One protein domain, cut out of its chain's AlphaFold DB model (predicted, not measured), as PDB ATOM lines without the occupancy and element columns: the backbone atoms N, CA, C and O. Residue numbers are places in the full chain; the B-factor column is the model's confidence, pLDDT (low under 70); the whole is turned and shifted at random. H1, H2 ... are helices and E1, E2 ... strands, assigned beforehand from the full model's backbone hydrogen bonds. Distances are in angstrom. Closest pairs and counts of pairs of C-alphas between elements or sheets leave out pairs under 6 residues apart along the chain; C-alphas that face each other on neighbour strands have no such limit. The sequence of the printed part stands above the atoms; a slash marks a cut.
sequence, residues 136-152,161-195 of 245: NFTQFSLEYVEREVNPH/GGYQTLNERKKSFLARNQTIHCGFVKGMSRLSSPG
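What this domain is: This is residues 136 to 152 and 161 to 195 of the 245 residues of an uncharacterized protein of Gossypium davidsonii (UniProt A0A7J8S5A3). With little regular structure, this is a narrow ribbon of two short strands, E1 and E2, side by side, from which residues 165 to 171, mostly helix H1, stick out. A tail without named elements, residues 183 to 195, follows E2. The 52 printed residues hold E1, H1, E2 in chain order, 17 residues in named elements, class mixed; the sheet, E1 then E2, is parallel. The whole is loose, radius of gyration of the C-alphas 14.0 A, and elongated, 45 by 24 by 20 A.

Where its parts are: E1, residues 140 to 144, spans 13.0 A from C-alpha 140 at (23.681, -6.610, -4.637). E2, residues 178 to 182, spans 12.6 A and ends at (34.089, -12.738, -5.510). H1, residues 166 to 172, spans 9.9 A.

How they stand to each other: E1 and E2 are parallel neighbours at 30 degrees; N 180 and O 141 are within hydrogen-bond range at 2.8 A. A tight link of 5 residues joins H1 to E2. In H1 every O i to N i+4 pair is within hydrogen-bond range.

The domain as a whole: The farthest C-alphas, of Asn 136 and Leu 191, are 45.5 A apart. Residues 153 to 160, in the link E1 to H1, are not printed; C-alphas 152 and 161 are 14.6 A apart across this cut. In this model pLDDT is under 70 at residues 136 to 138, 149 to 152 and 184 to 195.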
ATOM      1  N   ASN A 136      14.824  -2.865   3.875       58.72
ATOM      2  CA  ASN A 136      15.234  -1.983   2.775       58.72
ATOM      3  C   ASN A 136      16.684  -2.261   2.354       58.72
ATOM      4  O   ASN A 136      17.512  -1.350   2.289       58.72
ATOM      5  N   PHE A 137      17.024  -3.529   2.121       65.56
ATOM      6  CA  PHE A 137      18.369  -3.867   1.678       65.56
ATOM      7  C   PHE A 137      18.592  -3.359   0.258       65.56
ATOM      8  O   PHE A 137      17.820  -3.621  -0.663       65.56
ATOM      9  N   THR A 138      19.696  -2.648   0.081       67.06
ATOM     10  CA  THR A 138      20.231  -2.353  -1.237       67.06
ATOM     11  C   THR A 138      20.580  -3.661  -1.940       67.06
ATOM     12  O   THR A 138      21.294  -4.497  -1.384       67.06
ATOM     13  N   GLN A 139      20.059  -3.858  -3.147       75.00
ATOM     14  CA  GLN A 139      20.264  -5.075  -3.916       75.00
ATOM     15  C   GLN A 139      21.723  -5.170  -4.365       75.00
ATOM     16  O   GLN A 139      22.253  -4.238  -4.971       75.00
ATOM     17  N   PHE A 140      22.361  -6.306  -4.102       75.19
ATOM     18  CA  PHE A 140      23.681  -6.610  -4.637       75.19
ATOM     19  C   PHE A 140      23.596  -7.732  -5.666       75.19
ATOM     20  O   PHE A 140      22.832  -8.688  -5.519       75.19
ATOM     21  N   SER A 141      24.389  -7.604  -6.721       79.81
ATOM     22  CA  SER A 141      24.689  -8.688  -7.652       79.81
ATOM     23  C   SER A 141      26.023  -9.312  -7.258       79.81
ATOM     24  O   SER A 141      26.923  -8.629  -6.774       79.81
ATOM     25  N   LEU A 142      26.152 -10.620  -7.447       76.88
ATOM     26  CA  LEU A 142      27.416 -11.326  -7.266       76.88
ATOM     27  C   LEU A 142      28.022 -11.581  -8.641       76.88
ATOM     28  O   LEU A 142      27.337 -12.086  -9.529       76.88
ATOM     29  N   GLU A 143      29.296 -11.245  -8.805       80.19
ATOM     30  CA  GLU A 143      30.057 -11.529 -10.019       80.19
ATOM     31  C   GLU A 143      31.293 -12.352  -9.671       80.19
ATOM     32  O   GLU A 143      32.087 -11.974  -8.806       80.19
ATOM     33  N   TYR A 144      31.450 -13.492 -10.345       77.19
ATOM     34  CA  TYR A 144      32.597 -14.364 -10.144       77.19
ATOM     35  C   TYR A 144      33.765 -13.953 -11.044       77.19
ATOM     36  O   TYR A 144      33.628 -13.922 -12.266       77.19
ATOM     37  N   VAL A 145      34.929 -13.680 -10.449       77.38
ATOM     38  CA  VAL A 145      36.142 -13.269 -11.173       77.38
ATOM     39  C   VAL A 145      37.175 -14.395 -11.133       77.38
ATOM     40  O   VAL A 145      37.784 -14.655 -10.098       77.38
ATOM     41  N   GLU A 146      37.399 -15.061 -12.270       73.88
ATOM     42  CA  GLU A 146      38.409 -16.132 -12.374       73.88
ATOM     43  C   GLU A 146      39.835 -15.590 -12.566       73.88
ATOM     44  O   GLU A 146      40.806 -16.147 -12.045       73.88
ATOM     45  N   ARG A 147      39.976 -14.505 -13.331       72.75
ATOM     46  CA  ARG A 147      41.262 -13.867 -13.620       72.75
ATOM     47  C   ARG A 147      41.148 -12.379 -13.372       72.75
ATOM     48  O   ARG A 147      40.217 -11.741 -13.857       72.75
ATOM     49  N   GLU A 148      42.139 -11.823 -12.689       70.81
ATOM     50  CA  GLU A 148      42.251 -10.380 -12.600       70.81
ATOM     51  C   GLU A 148      42.707  -9.802 -13.924       70.81
ATOM     52  O   GLU A 148      43.767 -10.150 -14.447       70.81
ATOM     53  N   VAL A 149      41.917  -8.870 -14.438       67.06
ATOM     54  CA  VAL A 149      42.384  -7.941 -15.453       67.06
ATOM     55  C   VAL A 149      42.779  -6.681 -14.702       67.06
ATOM     56  O   VAL A 149      41.917  -5.887 -14.334       67.06
ATOM     57  N   ASN A 150      44.073  -6.523 -14.417       62.19
ATOM     58  CA  ASN A 150      44.578  -5.277 -13.853       62.19
ATOM     59  C   ASN A 150      44.374  -4.160 -14.890       62.19
ATOM     60  O   ASN A 150      44.979  -4.227 -15.963       62.19
ATOM     61  N   PRO A 151      43.558  -3.125 -14.613       54.53
ATOM     62  CA  PRO A 151      43.382  -2.008 -15.543       54.53
ATOM     63  C   PRO A 151      44.652  -1.145 -15.643       54.53
ATOM     64  O   PRO A 151      44.849  -0.434 -16.623       54.53
ATOM     65  N   HIS A 152      45.541  -1.222 -14.650       56.53
ATOM     66  CA  HIS A 152      46.906  -0.720 -14.740       56.53
ATOM     67  C   HIS A 152      47.851  -1.884 -15.016       56.53
ATOM     68  O   HIS A 152      48.238  -2.617 -14.109       56.53
ATOM     69  N   GLY A 161      43.902  -8.091  -3.145       72.06
ATOM     70  CA  GLY A 161      45.039  -8.024  -2.225       72.06
ATOM     71  C   GLY A 161      44.894  -7.008  -1.088       72.06
ATOM     72  O   GLY A 161      45.859  -6.776  -0.368       72.06
ATOM     73  N   GLY A 162      43.724  -6.379  -0.926       74.06
ATOM     74  CA  GLY A 162      43.469  -5.436   0.169       74.06
ATOM     75  C   GLY A 162      44.040  -4.028  -0.040       74.06
ATOM     76  O   GLY A 162      44.143  -3.265   0.918       74.06
ATOM     77  N   TYR A 163      44.377  -3.648  -1.275       76.56
ATOM     78  CA  TYR A 163      44.889  -2.312  -1.617       76.56
ATOM     79  C   TYR A 163      43.767  -1.266  -1.747       76.56
ATOM     80  O   TYR A 163      43.610  -0.627  -2.783       76.56
ATOM     81  N   GLN A 164      42.956  -1.106  -0.699       81.44
ATOM     82  CA  GLN A 164      41.850  -0.147  -0.682       81.44
ATOM     83  C   GLN A 164      42.340   1.261  -0.300       81.44
ATOM     84  O   GLN A 164      42.990   1.450   0.730       81.44
ATOM     85  N   THR A 165      41.979   2.281  -1.082       86.25
ATOM     86  CA  THR A 165      42.253   3.690  -0.742       86.25
ATOM     87  C   THR A 165      41.356   4.186   0.401       86.25
ATOM     88  O   THR A 165      40.253   3.682   0.619       86.25
ATOM     89  N   LEU A 166      41.763   5.243   1.120       89.06
ATOM     90  CA  LEU A 166      40.944   5.827   2.200       89.06
ATOM     91  C   LEU A 166      39.565   6.304   1.717       89.06
ATOM     92  O   LEU A 166      38.574   6.193   2.440       89.06
ATOM     93  N   ASN A 167      39.486   6.810   0.484       89.19
ATOM     94  CA  ASN A 167      38.224   7.240  -0.109       89.19
ATOM     95  C   ASN A 167      37.313   6.043  -0.430       89.19
ATOM     96  O   ASN A 167      36.118   6.084  -0.148       89.19
ATOM     97  N   GLU A 168      37.868   4.956  -0.976       85.62
ATOM     98  CA  GLU A 168      37.129   3.706  -1.191       85.62
ATOM     99  C   GLU A 168      36.655   3.097   0.130       85.62
ATOM    100  O   GLU A 168      35.503   2.677   0.214       85.62
ATOM    101  N   ARG A 169      37.487   3.131   1.179       86.50
ATOM    102  CA  ARG A 169      37.112   2.693   2.530       86.50
ATOM    103  C   ARG A 169      35.960   3.515   3.093       86.50
ATOM    104  O   ARG A 169      35.015   2.967   3.651       86.50
ATOM    105  N   LYS A 170      35.996   4.840   2.928       88.94
ATOM    106  CA  LYS A 170      34.893   5.705   3.364       88.94
ATOM    107  C   LYS A 170      33.594   5.368   2.623       88.94
ATOM    108  O   LYS A 170      32.528   5.363   3.230       88.94
ATOM    109  N   LYS A 171      33.685   5.060   1.326       85.88
ATOM    110  CA  LYS A 171      32.538   4.661   0.501       85.88
ATOM    111  C   LYS A 171      32.004   3.270   0.848       85.88
ATOM    112  O   LYS A 171      30.794   3.092   0.774       85.88
ATOM    113  N   SER A 172      32.847   2.320   1.268       81.31
ATOM    114  CA  SER A 172      32.400   0.960   1.617       81.31
ATOM    115  C   SER A 172      31.525   0.895   2.870       81.31
ATOM    116  O   SER A 172      30.812  -0.083   3.053       81.31
ATOM    117  N   PHE A 173      31.530   1.932   3.716       81.44
ATOM    118  CA  PHE A 173      30.598   2.033   4.846       81.44
ATOM    119  C   PHE A 173      29.167   2.407   4.433       81.44
ATOM    120  O   PHE A 173      28.258   2.338   5.255       81.44
ATOM    121  N   LEU A 174      28.948   2.829   3.183       81.44
ATOM    122  CA  LEU A 174      27.632   3.218   2.690       81.44
ATOM    123  C   LEU A 174      26.978   2.037   1.974       81.44
ATOM    124  O   LEU A 174      27.442   1.616   0.915       81.44
ATOM    125  N   ALA A 175      25.861   1.550   2.514       77.00
ATOM    126  CA  ALA A 175      25.039   0.549   1.841       77.00
ATOM    127  C   ALA A 175      24.438   1.146   0.557       77.00
ATOM    128  O   ALA A 175      23.710   2.141   0.598       77.00
ATOM    129  N   ARG A 176      24.788   0.571  -0.596       83.00
ATOM    130  CA  ARG A 176      24.311   0.961  -1.930       83.00
ATOM    131  C   ARG A 176      24.143  -0.281  -2.787       83.00
ATOM    132  O   ARG A 176      24.779  -1.301  -2.531       83.00
ATOM    133  N   ASN A 177      23.311  -0.177  -3.822       84.62
ATOM    134  CA  ASN A 177      23.217  -1.244  -4.807       84.62
ATOM    135  C   ASN A 177      24.566  -1.347  -5.522       84.62
ATOM    136  O   ASN A 177      25.046  -0.352  -6.069       84.62
ATOM    137  N   GLN A 178      25.191  -2.519  -5.480       82.62
ATOM    138  CA  GLN A 178      26.527  -2.720  -6.033       82.62
ATOM    139  C   GLN A 178      26.749  -4.168  -6.457       82.62
ATOM    140  O   GLN A 178      26.179  -5.091  -5.876       82.62
ATOM    141  N   THR A 179      27.626  -4.361  -7.436       83.94
ATOM    142  CA  THR A 179      28.145  -5.685  -7.769       83.94
ATOM    143  C   THR A 179      29.306  -6.008  -6.839       83.94
ATOM    144  O   THR A 179      30.282  -5.260  -6.769       83.94
ATOM    145  N   ILE A 180      29.203  -7.117  -6.115       79.12
ATOM    146  CA  ILE A 180      30.284  -7.651  -5.292       79.12
ATOM    147  C   ILE A 180      31.039  -8.673  -6.140       79.12
ATOM    148  O   ILE A 180      30.471  -9.674  -6.580       79.12
ATOM    149  N   HIS A 181      32.325  -8.409  -6.365       78.50
ATOM    150  CA  HIS A 181      33.210  -9.340  -7.050       78.50
ATOM    151  C   HIS A 181      33.775 -10.346  -6.046       78.50
ATOM    152  O   HIS A 181      34.410  -9.956  -5.067       78.50
ATOM    153  N   CYS A 182      33.571 -11.633  -6.311       73.94
ATOM    154  CA  CYS A 182      34.089 -12.738  -5.510       73.94
ATOM    155  C   CYS A 182      34.901 -13.666  -6.415       73.94
ATOM    156  O   CYS A 182      34.526 -13.889  -7.562       73.94
ATOM    157  N   GLY A 183      35.990 -14.254  -5.931       72.50
ATOM    158  CA  GLY A 183      36.695 -15.251  -6.730       72.50
ATOM    159  C   GLY A 183      38.071 -15.613  -6.209       72.50
ATOM    160  O   GLY A 183      38.720 -14.835  -5.512       72.50
ATOM    161  N   PHE A 184      38.514 -16.810  -6.585       67.38
ATOM    162  CA  PHE A 184      39.902 -17.226  -6.442       67.38
ATOM    163  C   PHE A 184      40.653 -16.735  -7.668       67.38
ATOM    164  O   PHE A 184      40.640 -17.364  -8.728       67.38
ATOM    165  N   VAL A 185      41.248 -15.557  -7.527       65.25
ATOM    166  CA  VAL A 185      41.888 -14.877  -8.641       65.25
ATOM    167  C   VAL A 185      43.186 -15.579  -8.999       65.25
ATOM    168  O   VAL A 185      44.148 -15.584  -8.232       65.25
ATOM    169  N   LYS A 186      43.231 -16.152 -10.202       66.62
ATOM    170  CA  LYS A 186      44.485 -16.639 -10.776       66.62
ATOM    171  C   LYS A 186      45.412 -15.453 -11.027       66.62
ATOM    172  O   LYS A 186      44.993 -14.455 -11.613       66.62
ATOM    173  N   GLY A 187      46.675 -15.584 -10.627       60.22
ATOM    174  CA  GLY A 187      47.684 -14.572 -10.920       60.22
ATOM    175  C   GLY A 187      47.940 -14.407 -12.421       60.22
ATOM    176  O   GLY A 187      47.605 -15.268 -13.237       60.22
ATOM    177  N   MET A 188      48.558 -13.280 -12.781       60.59
ATOM    178  CA  MET A 188      48.764 -12.830 -14.167       60.59
ATOM    179  C   MET A 188      49.591 -13.813 -15.024       60.59
ATOM    180  O   MET A 188      49.460 -13.837 -16.246       60.59
ATOM    181  N   SER A 189      50.444 -14.636 -14.401       60.97
ATOM    182  CA  SER A 189      51.322 -15.599 -15.078       60.97
ATOM    183  C   SER A 189      51.372 -16.940 -14.340       60.97
ATOM    184  O   SER A 189      51.138 -17.006 -13.134       60.97
ATOM    185  N   ARG A 190      51.743 -18.022 -15.045       56.72
ATOM    186  CA  ARG A 190      51.918 -19.361 -14.441       56.72
ATOM    187  C   ARG A 190      52.974 -19.399 -13.326       56.72
ATOM    188  O   ARG A 190      52.929 -20.304 -12.503       56.72
ATOM    189  N   LEU A 191      53.898 -18.434 -13.296       56.28
ATOM    190  CA  LEU A 191      54.910 -18.302 -12.241       56.28
ATOM    191  C   LEU A 191      54.407 -17.524 -11.015       56.28
ATOM    192  O   LEU A 191      54.987 -17.646  -9.945       56.28
ATOM    193  N   SER A 192      53.329 -16.753 -11.158       59.44
ATOM    194  CA  SER A 192      52.710 -15.965 -10.088       59.44
ATOM    195  C   SER A 192      51.391 -16.601  -9.643       59.44
ATOM    196  O   SER A 192      50.407 -15.900  -9.413       59.44
ATOM    197  N   SER A 193      51.328 -17.934  -9.576       59.38
ATOM    198  CA  SER A 193      50.151 -18.600  -9.018       59.38
ATOM    199  C   SER A 193      50.065 -18.291  -7.518       59.38
ATOM    200  O   SER A 193      51.075 -18.433  -6.828       59.38
ATOM    201  N   PRO A 194      48.891 -17.909  -6.982       61.50
ATOM    202  CA  PRO A 194      48.714 -17.617  -5.557       61.50
ATOM    203  C   PRO A 194      48.918 -18.843  -4.645       61.50
ATOM    204  O   PRO A 194      48.752 -18.734  -3.437       61.50
ATOM    205  N   GLY A 195      49.246 -20.020  -5.196       62.50
ATOM    206  CA  GLY A 195      49.437 -21.268  -4.446       62.50
ATOM    207  C   GLY A 195      48.129 -21.959  -4.052       62.50
ATOM    208  O   GLY A 195      48.150 -23.113  -3.637       62.50
TER     209      GLY A 195